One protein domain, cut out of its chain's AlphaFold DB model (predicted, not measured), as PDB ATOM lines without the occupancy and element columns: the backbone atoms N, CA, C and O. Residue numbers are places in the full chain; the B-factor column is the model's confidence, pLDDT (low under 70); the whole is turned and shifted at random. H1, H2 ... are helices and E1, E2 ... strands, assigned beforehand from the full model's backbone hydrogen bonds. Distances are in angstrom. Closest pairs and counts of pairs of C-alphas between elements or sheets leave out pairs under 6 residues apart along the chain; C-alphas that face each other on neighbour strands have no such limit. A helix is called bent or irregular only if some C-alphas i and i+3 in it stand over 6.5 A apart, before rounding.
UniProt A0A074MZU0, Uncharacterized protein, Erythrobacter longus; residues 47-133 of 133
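This is residues 47 to 133 of the 133 residues of an uncharacterized protein of Erythrobacter longus (UniProt A0A074MZU0). A twisted sheet of four antiparallel strands makes one part of this domain's length and the link between E3 and E4, residues 112 to 123, reaches on beyond it to Asn 116, with H2 over the sheet's edge strand E4, near the end where E4 begins, and H3 grazing the sheet near E1, the other edge strand. H1 lies off the sheet, and the long axis runs from Asn 116, in the link between E3 and E4, to Met 133. The printed part has 87 residues with three named helices followed by four named strands; the sheet's order is E1 - E2 - E3 - E4, and the class is mixed. The whole is compact, with a radius of gyration of the C-alphas of 13.4 A, yet elongated, spanning 43 by 25 by 19 A.

Begin at H1, residues 48 to 51, which is not on the sheet and is apart from H2, residues 61 to 67. H2 is on the sheet at a height of 7.4 A, on a local plane fitted to just 6 of the sheet's C-alphas. It lies over E4, residues 124 to 132, and runs slantwise to it at 31 degrees on the local plane, only just; the closest C-alphas, of Ala 65 and Ser 124, are 5.7 A apart. H3, residues 74 to 83, only grazes the sheet with residues 78 to 82; its closest C-alphas to E1, residues 87 to 89, are those of Leu 81 and Leu 88, 7.4 A apart. Next come E2, residues 94 to 100, and E3, residues 104 to 111. E1 to E4 form a meander, each strand the antiparallel neighbour of the one before, and each successive pair is a hairpin. Look for N 87 and O 96 at 2.7 A between E1 and E2, N 97 and O 108 at 2.9 A between E2 and E3, and N 107 and O 128 at 2.9 A between E3 and E4. In H3 every O i to N i+4 pair is within hydrogen-bond range; in H2 1 of 3 is, beside 3 of 4 O i to N i+3 pairs, and H1 is too short for an i+4 pair.

Find C-alpha 48 at (16.369, -20.381, -20.387), where H1 begins. H2 is irregular, but only just: C-alphas 62 and 65 are 6.7 A apart. H3 runs 14.2 A, E2 20.1 A, E3 22.5 A and E4 24.0 A, ending at C-alpha 132, (9.543, -32.247, -29.554).

The C-alphas farthest apart, of Asn 116 and Met 133, are 43.4 A apart. The printed part has no cut. The link from E3 to E4, 12 residues, is long; within it residues 114 to 115 pair antiparallel with 118 to 119. Mean pLDDT of the printed part is 80.0, with residues 47 to 62, 100 to 104 and 131 to 133 under 70.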
ATOM      1  N   PRO A  47      13.185 -23.201 -22.522       41.47
ATOM      2  CA  PRO A  47      13.262 -22.470 -21.272       41.47
ATOM      3  C   PRO A  47      14.725 -22.088 -21.063       41.47
ATOM      4  O   PRO A  47      15.600 -22.936 -21.200       41.47
ATOM      5  N   GLU A  48      15.004 -20.827 -20.723       50.38
ATOM      6  CA  GLU A  48      16.369 -20.381 -20.387       50.38
ATOM      7  C   GLU A  48      16.995 -21.281 -19.299       50.38
ATOM      8  O   GLU A  48      18.204 -21.436 -19.229       50.38
ATOM      9  N   VAL A  49      16.157 -21.988 -18.537       41.84
ATOM     10  CA  VAL A  49      16.515 -23.024 -17.560       41.84
ATOM     11  C   VAL A  49      17.204 -24.258 -18.176       41.84
ATOM     12  O   VAL A  49      17.986 -24.903 -17.488       41.84
ATOM     13  N   LEU A  50      16.966 -24.603 -19.448       44.66
ATOM     14  CA  LEU A  50      17.717 -25.658 -20.151       44.66
ATOM     15  C   LEU A  50      19.067 -25.170 -20.686       44.66
ATOM     16  O   LEU A  50      19.964 -25.983 -20.888       44.66
ATOM     17  N   ARG A  51      19.247 -23.853 -20.844       47.66
ATOM     18  CA  ARG A  51      20.576 -23.257 -21.054       47.66
ATOM     19  C   ARG A  51      21.443 -23.386 -19.791       47.66
ATOM     20  O   ARG A  51      22.659 -23.484 -19.903       47.66
ATOM     21  N   ASP A  52      20.791 -23.471 -18.630       45.41
ATOM     22  CA  ASP A  52      21.383 -23.716 -17.310       45.41
ATOM     23  C   ASP A  52      21.276 -25.183 -16.846       45.41
ATOM     24  O   ASP A  52      21.627 -25.485 -15.701       45.41
ATOM     25  N   PHE A  53      20.817 -26.123 -17.693       45.22
ATOM     26  CA  PHE A  53      20.923 -27.544 -17.352       45.22
ATOM     27  C   PHE A  53      22.398 -27.914 -17.416       45.22
ATOM     28  O   PHE A  53      22.989 -28.091 -18.481       45.22
ATOM     29  N   SER A  54      22.985 -27.928 -16.230       46.81
ATOM     30  CA  SER A  54      24.403 -28.017 -15.970       46.81
ATOM     31  C   SER A  54      25.042 -29.192 -16.714       46.81
ATOM     32  O   SER A  54      25.078 -30.334 -16.253       46.81
ATOM     33  N   TRP A  55      25.698 -28.866 -17.834       51.69
ATOM     34  CA  TRP A  55      27.070 -29.333 -18.027       51.69
ATOM     35  C   TRP A  55      27.778 -29.217 -16.679       51.69
ATOM     36  O   TRP A  55      27.563 -28.192 -16.033       51.69
ATOM     37  N   PRO A  56      28.569 -30.203 -16.221       45.78
ATOM     38  CA  PRO A  56      29.248 -30.114 -14.930       45.78
ATOM     39  C   PRO A  56      29.937 -28.744 -14.788       45.78
ATOM     40  O   PRO A  56      30.942 -28.459 -15.430       45.78
ATOM     41  N   ASP A  57      29.261 -27.891 -14.018       41.91
ATOM     42  CA  ASP A  57      29.350 -26.463 -13.696       41.91
ATOM     43  C   ASP A  57      30.245 -25.449 -14.448       41.91
ATOM     44  O   ASP A  57      30.279 -24.300 -14.005       41.91
ATOM     45  N   LYS A  58      30.978 -25.739 -15.538       44.47
ATOM     46  CA  LYS A  58      31.931 -24.743 -16.102       44.47
ATOM     47  C   LYS A  58      32.162 -24.704 -17.610       44.47
ATOM     48  O   LYS A  58      32.793 -23.755 -18.068       44.47
ATOM     49  N   LEU A  59      31.673 -25.656 -18.393       51.72
ATOM     50  CA  LEU A  59      31.822 -25.604 -19.849       51.72
ATOM     51  C   LEU A  59      30.507 -25.153 -20.479       51.72
ATOM     52  O   LEU A  59      29.666 -25.964 -20.847       51.72
ATOM     53  N   GLN A  60      30.317 -23.835 -20.586       60.91
ATOM     54  CA  GLN A  60      29.329 -23.327 -21.539       60.91
ATOM     55  C   GLN A  60      29.823 -23.691 -22.947       60.91
ATOM     56  O   GLN A  60      31.032 -23.729 -23.173       60.91
ATOM     57  N   ILE A  61      28.909 -23.936 -23.884       60.88
ATOM     58  CA  ILE A  61      29.212 -24.238 -25.296       60.88
ATOM     59  C   ILE A  61      30.271 -23.276 -25.861       60.88
ATOM     60  O   ILE A  61      31.239 -23.700 -26.488       60.88
ATOM     61  N   ASP A  62      30.143 -21.987 -25.531       63.44
ATOM     62  CA  ASP A  62      31.053 -20.914 -25.952       63.44
ATOM     63  C   ASP A  62      32.498 -21.086 -25.433       63.44
ATOM     64  O   ASP A  62      33.454 -20.564 -26.010       63.44
ATOM     65  N   HIS A  63      32.678 -21.843 -24.348       72.44
ATOM     66  CA  HIS A  63      33.972 -22.182 -23.757       72.44
ATOM     67  C   HIS A  63      34.503 -23.548 -24.208       72.44
ATOM     68  O   HIS A  63      35.670 -23.842 -23.952       72.44
ATOM     69  N   PHE A  64      33.716 -24.372 -24.909       82.81
ATOM     70  CA  PHE A  64      34.174 -25.686 -25.371       82.81
ATOM     71  C   PHE A  64      35.354 -25.573 -26.341       82.81
ATOM     72  O   PHE A  64      36.397 -26.193 -26.134       82.81
ATOM     73  N   ALA A  65      35.254 -24.661 -27.311       84.25
ATOM     74  CA  ALA A  65      36.351 -24.356 -28.227       84.25
ATOM     75  C   ALA A  65      37.594 -23.784 -27.513       84.25
ATOM     76  O   ALA A  65      38.709 -23.904 -28.018       84.25
ATOM     77  N   GLN A  66      37.419 -23.159 -26.341       85.44
ATOM     78  CA  GLN A  66      38.525 -22.639 -25.528       85.44
ATOM     79  C   GLN A  66      39.204 -23.740 -24.705       85.44
ATOM     80  O   GLN A  66      40.403 -23.645 -24.453       85.44
ATOM     81  N   ALA A  67      38.459 -24.768 -24.291       85.81
ATOM     82  CA  ALA A  67      38.997 -25.924 -23.579       85.81
ATOM     83  C   ALA A  67      39.778 -26.865 -24.511       85.81
ATOM     84  O   ALA A  67      40.795 -27.421 -24.101       85.81
ATOM     85  N   PHE A  68      39.345 -26.984 -25.770       91.62
ATOM     86  CA  PHE A  68      39.974 -27.834 -26.787       91.62
ATOM     87  C   PHE A  68      40.414 -27.022 -28.021       91.62
ATOM     88  O   PHE A  68      39.817 -27.145 -29.098       91.62
ATOM     89  N   PRO A  69      41.445 -26.164 -27.885       93.38
ATOM     90  CA  PRO A  69      41.976 -25.382 -28.994       93.38
ATOM     91  C   PRO A  69      42.776 -26.240 -29.992       93.38
ATOM     92  O   PRO A  69      43.037 -27.428 -29.801       93.38
ATOM     93  N   VAL A  70      43.217 -25.602 -31.080       94.94
ATOM     94  CA  VAL A  70      44.138 -26.211 -32.053       94.94
ATOM     95  C   VAL A  70      45.404 -26.710 -31.352       94.94
ATOM     96  O   VAL A  70      46.007 -25.995 -30.552       94.94
ATOM     97  N   GLY A  71      45.840 -27.918 -31.701       94.38
ATOM     98  CA  GLY A  71      47.048 -28.538 -31.162       94.38
ATOM     99  C   GLY A  71      46.839 -29.383 -29.905       94.38
ATOM    100  O   GLY A  71      47.773 -30.102 -29.538       94.38
ATOM    101  N   THR A  72      45.649 -29.351 -29.289       95.50
ATOM    102  CA  THR A  72      45.266 -30.293 -28.225       95.50
ATOM    103  C   THR A  72      45.337 -31.731 -28.737       95.50
ATOM    104  O   THR A  72      45.116 -31.989 -29.923       95.50
ATOM    105  N   GLY A  73      45.698 -32.672 -27.862       96.56
ATOM    106  CA  GLY A  73      45.756 -34.085 -28.225       96.56
ATOM    107  C   GLY A  73      44.363 -34.622 -28.538       96.56
ATOM    108  O   GLY A  73      43.427 -34.405 -27.777       96.56
ATOM    109  N   GLU A  74      44.213 -35.359 -29.636       95.69
ATOM    110  CA  GLU A  74      42.931 -35.996 -29.955       95.69
ATOM    111  C   GLU A  74      42.533 -37.008 -28.872       95.69
ATOM    112  O   GLU A  74      41.374 -37.068 -28.482       95.69
ATOM    113  N   ALA A  75      43.503 -37.748 -28.327       95.75
ATOM    114  CA  ALA A  75      43.260 -38.683 -27.232       95.75
ATOM    115  C   ALA A  75      42.703 -37.993 -25.974       95.75
ATOM    116  O   ALA A  75      41.853 -38.563 -25.304       95.75
ATOM    117  N   GLU A  76      43.139 -36.762 -25.688       94.88
ATOM    118  CA  GLU A  76      42.651 -35.972 -24.550       94.88
ATOM    119  C   GLU A  76      41.185 -35.561 -24.745       94.88
ATOM    120  O   GLU A  76      40.379 -35.671 -23.822       94.88
ATOM    121  N   LEU A  77      40.814 -35.147 -25.964       94.00
ATOM    122  CA  LEU A  77      39.417 -34.875 -26.310       94.00
ATOM    123  C   LEU A  77      38.564 -36.148 -26.201       94.00
ATOM    124  O   LEU A  77      37.497 -36.110 -25.594       94.00
ATOM    125  N   ILE A  78      39.029 -37.268 -26.758       95.25
ATOM    126  CA  ILE A  78      38.297 -38.544 -26.730       95.25
ATOM    127  C   ILE A  78      38.097 -39.028 -25.289       95.25
ATOM    128  O   ILE A  78      36.975 -39.355 -24.912       95.25
ATOM    129  N   GLU A  79      39.140 -39.006 -24.457       94.06
ATOM    130  CA  GLU A  79      39.049 -39.381 -23.040       94.06
ATOM    131  C   GLU A  79      38.022 -38.516 -22.298       94.06
ATOM    132  O   GLU A  79      37.214 -39.012 -21.500       94.06
ATOM    133  N   TRP A  80      38.009 -37.213 -22.588       92.19
ATOM    134  CA  TRP A  80      37.017 -36.307 -22.030       92.19
ATOM    135  C   TRP A  80      35.597 -36.674 -22.491       92.19
ATOM    136  O   TRP A  80      34.697 -36.763 -21.652       92.19
ATOM    137  N   LEU A  81      35.391 -36.944 -23.785       92.38
ATOM    138  CA  LEU A  81      34.092 -37.324 -24.355       92.38
ATOM    139  C   LEU A  81      33.558 -38.629 -23.747       92.38
ATOM    140  O   LEU A  81      32.399 -38.692 -23.326       92.38
ATOM    141  N   GLU A  82      34.412 -39.642 -23.605       91.94
ATOM    142  CA  GLU A  82      34.070 -40.925 -22.981       91.94
ATOM    143  C   GLU A  82      33.728 -40.771 -21.491       91.94
ATOM    144  O   GLU A  82      32.744 -41.343 -20.993       91.94
ATOM    145  N   THR A  83      34.501 -39.952 -20.768       88.38
ATOM    146  CA  THR A  83      34.238 -39.616 -19.359       88.38
ATOM    147  C   THR A  83      32.861 -38.974 -19.204       88.38
ATOM    148  O   THR A  83      32.114 -39.308 -18.279       88.38
ATOM    149  N   HIS A  84      32.488 -38.117 -20.154       86.62
ATOM    150  CA  HIS A  84      31.207 -37.420 -20.182       86.62
ATOM    151  C   HIS A  84      30.107 -38.186 -20.925       86.62
ATOM    152  O   HIS A  84      29.043 -37.617 -21.154       86.62
ATOM    153  N   LYS A  85      30.301 -39.476 -21.226       88.94
ATOM    154  CA  LYS A  85      29.267 -40.362 -21.793       88.94
ATOM    155  C   LYS A  85      28.692 -39.871 -23.124       88.94
ATOM    156  O   LYS A  85      27.507 -40.075 -23.380       88.94
ATOM    157  N   PHE A  86      29.515 -39.229 -23.946       91.38
ATOM    158  CA  PHE A  86      29.175 -39.021 -25.347       91.38
ATOM    159  C   PHE A  86      29.270 -40.351 -26.102       91.38
ATOM    160  O   PHE A  86      30.137 -41.181 -25.824       91.38
ATOM    161  N   ASN A  87      28.359 -40.553 -27.044       94.06
ATOM    162  CA  ASN A  87      28.410 -41.614 -28.030       94.06
ATOM    163  C   ASN A  87      29.400 -41.192 -29.121       94.06
ATOM    164  O   ASN A  87      29.152 -40.228 -29.840       94.06
ATOM    165  N   LEU A  88      30.555 -41.852 -29.174       95.50
ATOM    166  CA  LEU A  88      31.685 -41.457 -30.009       95.50
ATOM    167  C   LEU A  88      31.627 -42.151 -31.375       95.50
ATOM    168  O   LEU A  88      31.661 -43.380 -31.445       95.50
ATOM    169  N   ASP A  89      31.680 -41.366 -32.447       95.19
ATOM    170  CA  ASP A  89      32.006 -41.821 -33.796       95.19
ATOM    171  C   ASP A  89      33.401 -41.307 -34.189       95.19
ATOM    172  O   ASP A  89      33.601 -40.201 -34.702       95.19
ATOM    173  N   ALA A  90      34.411 -42.135 -33.913       88.75
ATOM    174  CA  ALA A  90      35.809 -41.792 -34.165       88.75
ATOM    175  C   ALA A  90      36.170 -41.728 -35.662       88.75
ATOM    176  O   ALA A  90      37.177 -41.096 -36.008       88.75
ATOM    177  N   GLU A  91      35.389 -42.385 -36.528       90.75
ATOM    178  CA  GLU A  91      35.582 -42.365 -37.981       90.75
ATOM    179  C   GLU A  91      35.022 -41.064 -38.561       90.75
ATOM    180  O   GLU A  91      35.726 -40.372 -39.300       90.75
ATOM    181  N   ALA A  92      33.813 -40.678 -38.142       94.31
ATOM    182  CA  ALA A  92      33.188 -39.418 -38.534       94.31
ATOM    183  C   ALA A  92      33.775 -38.183 -37.827       94.31
ATOM    184  O   ALA A  92      33.473 -37.060 -38.228       94.31
ATOM    185  N   LYS A  93      34.620 -38.372 -36.799       95.31
ATOM    186  CA  LYS A  93      35.141 -37.297 -35.927       95.31
ATOM    187  C   LYS A  93      34.014 -36.495 -35.276       95.31
ATOM    188  O   LYS A  93      34.053 -35.261 -35.220       95.31
ATOM    189  N   ASN A  94      33.020 -37.238 -34.803       95.88
ATOM    190  CA  ASN A  94      31.814 -36.717 -34.190       95.88
ATOM    191  C   ASN A  94      31.526 -37.445 -32.871       95.88
ATOM    192  O   ASN A  94      31.931 -38.591 -32.674       95.88
ATOM    193  N   ALA A  95      30.848 -36.779 -31.947       94.25
ATOM    194  CA  ALA A  95      30.318 -37.397 -30.753       94.25
ATOM    195  C   ALA A  95      29.018 -36.722 -30.329       94.25
ATOM    196  O   ALA A  95      28.939 -35.499 -30.243       94.25
ATOM    197  N   GLU A  96      28.017 -37.520 -29.989       91.88
ATOM    198  CA  GLU A  96      26.689 -37.026 -29.631       91.88
ATOM    199  C   GLU A  96      26.332 -37.397 -28.192       91.88
ATOM    200  O   GLU A  96      26.721 -38.444 -27.672       91.88
ATOM    201  N   ARG A  97      25.572 -36.542 -27.514       86.62
ATOM    202  CA  ARG A  97      24.955 -36.897 -26.237       86.62
ATOM    203  C   ARG A  97      23.562 -36.317 -26.141       86.62
ATOM    204  O   ARG A  97      23.387 -35.101 -26.107       86.62
ATOM    205  N   GLU A  98      22.593 -37.207 -26.012       85.06
ATOM    206  CA  GLU A  98      21.201 -36.853 -25.781       85.06
ATOM    207  C   GLU A  98      20.936 -36.571 -24.297       85.06
ATOM    208  O   GLU A  98      21.456 -37.228 -23.387       85.06
ATOM    209  N   TYR A  99      20.078 -35.588 -24.062       76.81
ATOM    210  CA  TYR A  99      19.565 -35.195 -22.766       76.81
ATOM    211  C   TYR A  99      18.035 -35.247 -22.819       76.81
ATOM    212  O   TYR A  99      17.408 -34.498 -23.576       76.81
ATOM    213  N   PRO A 100      17.401 -36.112 -22.009       67.31
ATOM    214  CA  PRO A 100      15.952 -36.153 -21.931       67.31
ATOM    215  C   PRO A 100      15.443 -34.858 -21.290       67.31
ATOM    216  O   PRO A 100      15.579 -34.650 -20.084       67.31
ATOM    217  N   GLY A 101      14.860 -33.981 -22.105       61.88
ATOM    218  CA  GLY A 101      14.091 -32.826 -21.662       61.88
ATOM    219  C   GLY A 101      12.593 -33.102 -21.785       61.88
ATOM    220  O   GLY A 101      12.143 -33.846 -22.653       61.88
ATOM    221  N   ILE A 102      11.790 -32.503 -20.909       57.06
ATOM    222  CA  ILE A 102      10.341 -32.393 -21.121       57.06
ATOM    223  C   ILE A 102      10.095 -30.950 -21.579       57.06
ATOM    224  O   ILE A 102      10.505 -30.043 -20.850       57.06
ATOM    225  N   PRO A 103       9.454 -30.681 -22.735       61.69
ATOM    226  CA  PRO A 103       8.764 -31.603 -23.653       61.69
ATOM    227  C   PRO A 103       9.584 -32.081 -24.871       61.69
ATOM    228  O   PRO A 103       9.058 -32.839 -25.683       61.69
ATOM    229  N   CYS A 104      10.839 -31.648 -25.030       68.88
ATOM    230  CA  CYS A 104      11.673 -32.048 -26.166       68.88
ATOM    231  C   CYS A 104      12.939 -32.793 -25.740       68.88
ATOM    232  O   CYS A 104      13.536 -32.503 -24.705       68.88
ATOM    233  N   LEU A 105      13.366 -33.719 -26.590       74.56
ATOM    234  CA  LEU A 105      14.680 -34.332 -26.569       74.56
ATOM    235  C   LEU A 105      15.687 -33.356 -27.185       74.56
ATOM    236  O   LEU A 105      15.562 -32.971 -28.350       74.56
ATOM    237  N   TYR A 106      16.682 -32.982 -26.390       79.31
ATOM    238  CA  TYR A 106      17.783 -32.115 -26.796       79.31
ATOM    239  C   TYR A 106      19.080 -32.906 -26.723       79.31
ATOM    240  O   TYR A 106      19.165 -33.899 -26.004       79.31
ATOM    241  N   GLY A 107      20.124 -32.453 -27.394       83.75
ATOM    242  CA  GLY A 107      21.446 -33.012 -27.180       83.75
ATOM    243  C   GLY A 107      22.551 -32.127 -27.701       83.75
ATOM    244  O   GLY A 107      22.314 -31.053 -28.248       83.75
ATOM    245  N   TYR A 108      23.770 -32.589 -27.486       85.94
ATOM    246  CA  TYR A 108      24.968 -31.920 -27.955       85.94
ATOM    247  C   TYR A 108      25.655 -32.782 -28.988       85.94
ATOM    248  O   TYR A 108      25.835 -33.977 -28.765       85.94
ATOM    249  N   GLU A 109      26.060 -32.146 -30.072       90.50
ATOM    250  CA  GLU A 109      26.904 -32.727 -31.102       90.50
ATOM    251  C   GLU A 109      28.272 -32.050 -31.037       90.50
ATOM    252  O   GLU A 109      28.371 -30.818 -30.995       90.50
ATOM    253  N   ILE A 110      29.320 -32.861 -30.951       92.19
ATOM    254  CA  ILE A 110      30.706 -32.424 -30.864       92.19
ATOM    255  C   ILE A 110      31.421 -32.839 -32.133       92.19
ATOM    256  O   ILE A 110      31.668 -34.019 -32.353       92.19
ATOM    257  N   GLU A 111      31.864 -31.860 -32.907       94.62
ATOM    258  CA  GLU A 111      32.681 -32.103 -34.087       94.62
ATOM    259  C   GLU A 111      34.123 -31.670 -33.838       94.62
ATOM    260  O   GLU A 111      34.399 -30.597 -33.285       94.62
ATOM    261  N   TRP A 112      35.072 -32.464 -34.324       95.38
ATOM    262  CA  TRP A 112      36.476 -32.069 -34.355       95.38
ATOM    263  C   TRP A 112      37.133 -32.458 -35.676       95.38
ATOM    264  O   TRP A 112      36.559 -33.126 -36.528       95.38
ATOM    265  N   ALA A 113      38.350 -31.974 -35.896       96.12
ATOM    266  CA  ALA A 113      39.225 -32.551 -36.905       96.12
ATOM    267  C   ALA A 113      40.618 -32.678 -36.318       96.12
ATOM    268  O   ALA A 113      41.065 -31.807 -35.567       96.12
ATOM    269  N   SER A 114      41.293 -33.764 -36.669       95.62
ATOM    270  CA  SER A 114      42.625 -34.074 -36.187       95.62
ATOM    271  C   SER A 114      43.536 -34.527 -37.320       95.62
ATOM    272  O   SER A 114      43.093 -35.058 -38.335       95.62
ATOM    273  N   ASP A 115      44.827 -34.292 -37.126       95.19
ATOM    274  CA  ASP A 115      45.902 -34.832 -37.942       95.19
ATOM    275  C   ASP A 115      47.082 -35.157 -37.023       95.19
ATOM    276  O   ASP A 115      47.355 -34.437 -36.059       95.19
ATOM    277  N   ASN A 116      47.763 -36.275 -37.284       94.00
ATOM    278  CA  ASN A 116      48.868 -36.771 -36.455       94.00
ATOM    279  C   ASN A 116      48.544 -36.826 -34.940       94.00
ATOM    280  O   ASN A 116      49.398 -36.547 -34.096       94.00
ATOM    281  N   GLY A 117      47.296 -37.163 -34.590       93.12
ATOM    282  CA  GLY A 117      46.829 -37.279 -33.204       93.12
ATOM    283  C   GLY A 117      46.621 -35.947 -32.474       93.12
ATOM    284  O   GLY A 117      46.497 -35.942 -31.248       93.12
ATOM    285  N   LYS A 118      46.589 -34.820 -33.192       96.25
ATOM    286  CA  LYS A 118      46.313 -33.485 -32.641       96.25
ATOM    287  C   LYS A 118      45.186 -32.796 -33.385       96.25
ATOM    288  O   LYS A 118      45.029 -32.994 -34.584       96.25
ATOM    289  N   LEU A 119      44.444 -31.938 -32.693       95.94
ATOM    290  CA  LEU A 119      43.371 -31.156 -33.296       95.94
ATOM    291  C   LEU A 119      43.921 -30.127 -34.296       95.94
ATOM    292  O   LEU A 119      44.814 -29.346 -33.962       95.94
ATOM    293  N   THR A 120      43.376 -30.106 -35.514       96.06
ATOM    294  CA  THR A 120      43.736 -29.142 -36.575       96.06
ATOM    295  C   THR A 120      42.875 -27.881 -36.536       96.06
ATOM    296  O   THR A 120      43.313 -26.816 -36.971       96.06
ATOM    297  N   LYS A 121      41.667 -27.991 -35.978       93.00
ATOM    298  CA  LYS A 121      40.733 -26.897 -35.685       93.00
ATOM    299  C   LYS A 121      40.264 -27.013 -34.227       93.00
ATOM    300  O   LYS A 121      40.320 -28.118 -33.685       93.00
ATOM    301  N   PRO A 122      39.801 -25.923 -33.591       90.94
ATOM    302  CA  PRO A 122      39.142 -26.029 -32.293       90.94
ATOM    303  C   PRO A 122      37.949 -26.983 -32.392       90.94
ATOM    304  O   PRO A 122      37.242 -26.968 -33.404       90.94
ATOM    305  N   ALA A 123      37.729 -27.799 -31.363       91.25
ATOM    306  CA  ALA A 123      36.535 -28.633 -31.316       91.25
ATOM    307  C   ALA A 123      35.293 -27.744 -31.135       91.25
ATOM    308  O   ALA A 123      35.316 -26.774 -30.371       91.25
ATOM    309  N   SER A 124      34.219 -28.053 -31.856       89.19
ATOM    310  CA  SER A 124      32.963 -27.304 -31.804       89.19
ATOM    311  C   SER A 124      31.885 -28.128 -31.130       89.19
ATOM    312  O   SER A 124      31.740 -29.308 -31.430       89.19
ATOM    313  N   ALA A 125      31.120 -27.485 -30.255       88.75
ATOM    314  CA  ALA A 125      29.927 -28.050 -29.646       88.75
ATOM    315  C   ALA A 125      28.697 -27.323 -30.189       88.75
ATOM    316  O   ALA A 125      28.659 -26.091 -30.184       88.75
ATOM    317  N   THR A 126      27.691 -28.076 -30.616       85.50
ATOM    318  CA  THR A 126      26.428 -27.543 -31.133       85.50
ATOM    319  C   THR A 126      25.273 -28.143 -30.343       85.50
ATOM    320  O   THR A 126      25.264 -29.341 -30.073       85.50
ATOM    321  N   LEU A 127      24.306 -27.312 -29.949       81.88
ATOM    322  CA  LEU A 127      23.047 -27.785 -29.375       81.88
ATOM    323  C   LEU A 127      22.112 -28.205 -30.516       81.88
ATOM    324  O   LEU A 127      21.881 -27.420 -31.435       81.88
ATOM    325  N   VAL A 128      21.579 -29.419 -30.435       81.25
ATOM    326  CA  VAL A 128      20.697 -30.013 -31.442       81.25
ATOM    327  C   VAL A 128      19.360 -30.383 -30.799       81.25
ATOM    328  O   VAL A 128      19.318 -31.027 -29.748       81.25
ATOM    329  N   ASP A 129      18.267 -29.988 -31.451       77.31
ATOM    330  CA  ASP A 129      16.905 -30.389 -31.096       77.31
ATOM    331  C   ASP A 129      16.561 -31.670 -31.868       77.31
ATOM    332  O   ASP A 129      16.459 -31.649 -33.095       77.31
ATOM    333  N   TYR A 130      16.383 -32.795 -31.172       72.00
ATOM    334  CA  TYR A 130      16.140 -34.088 -31.822       72.00
ATOM    335  C   TYR A 130      14.650 -34.331 -32.078       72.00
ATOM    336  O   TYR A 130      14.258 -34.748 -33.168       72.00
ATOM    337  N   ALA A 131      13.800 -34.084 -31.077       66.25
ATOM    338  CA  ALA A 131      12.356 -34.267 -31.200       66.25
ATOM    339  C   ALA A 131      11.598 -33.496 -30.119       66.25
ATOM    340  O   ALA A 131      11.951 -33.570 -28.948       66.25
ATOM    341  N   CYS A 132      10.505 -32.834 -30.489       64.00
ATOM    342  CA  CYS A 132       9.543 -32.247 -29.554       64.00
ATOM    343  C   CYS A 132       8.223 -33.018 -29.637       64.00
ATOM    344  O   CYS A 132       7.741 -33.263 -30.746       64.00
ATOM    345  N   MET A 133       7.656 -33.406 -28.489       53.62
ATOM    346  CA  MET A 133       6.322 -34.024 -28.396       53.62
ATOM    347  C   MET A 133       5.273 -33.041 -27.887       53.62
ATOM    348  O   MET A 133       5.600 -32.230 -26.992       53.62
TER     349      MET A 133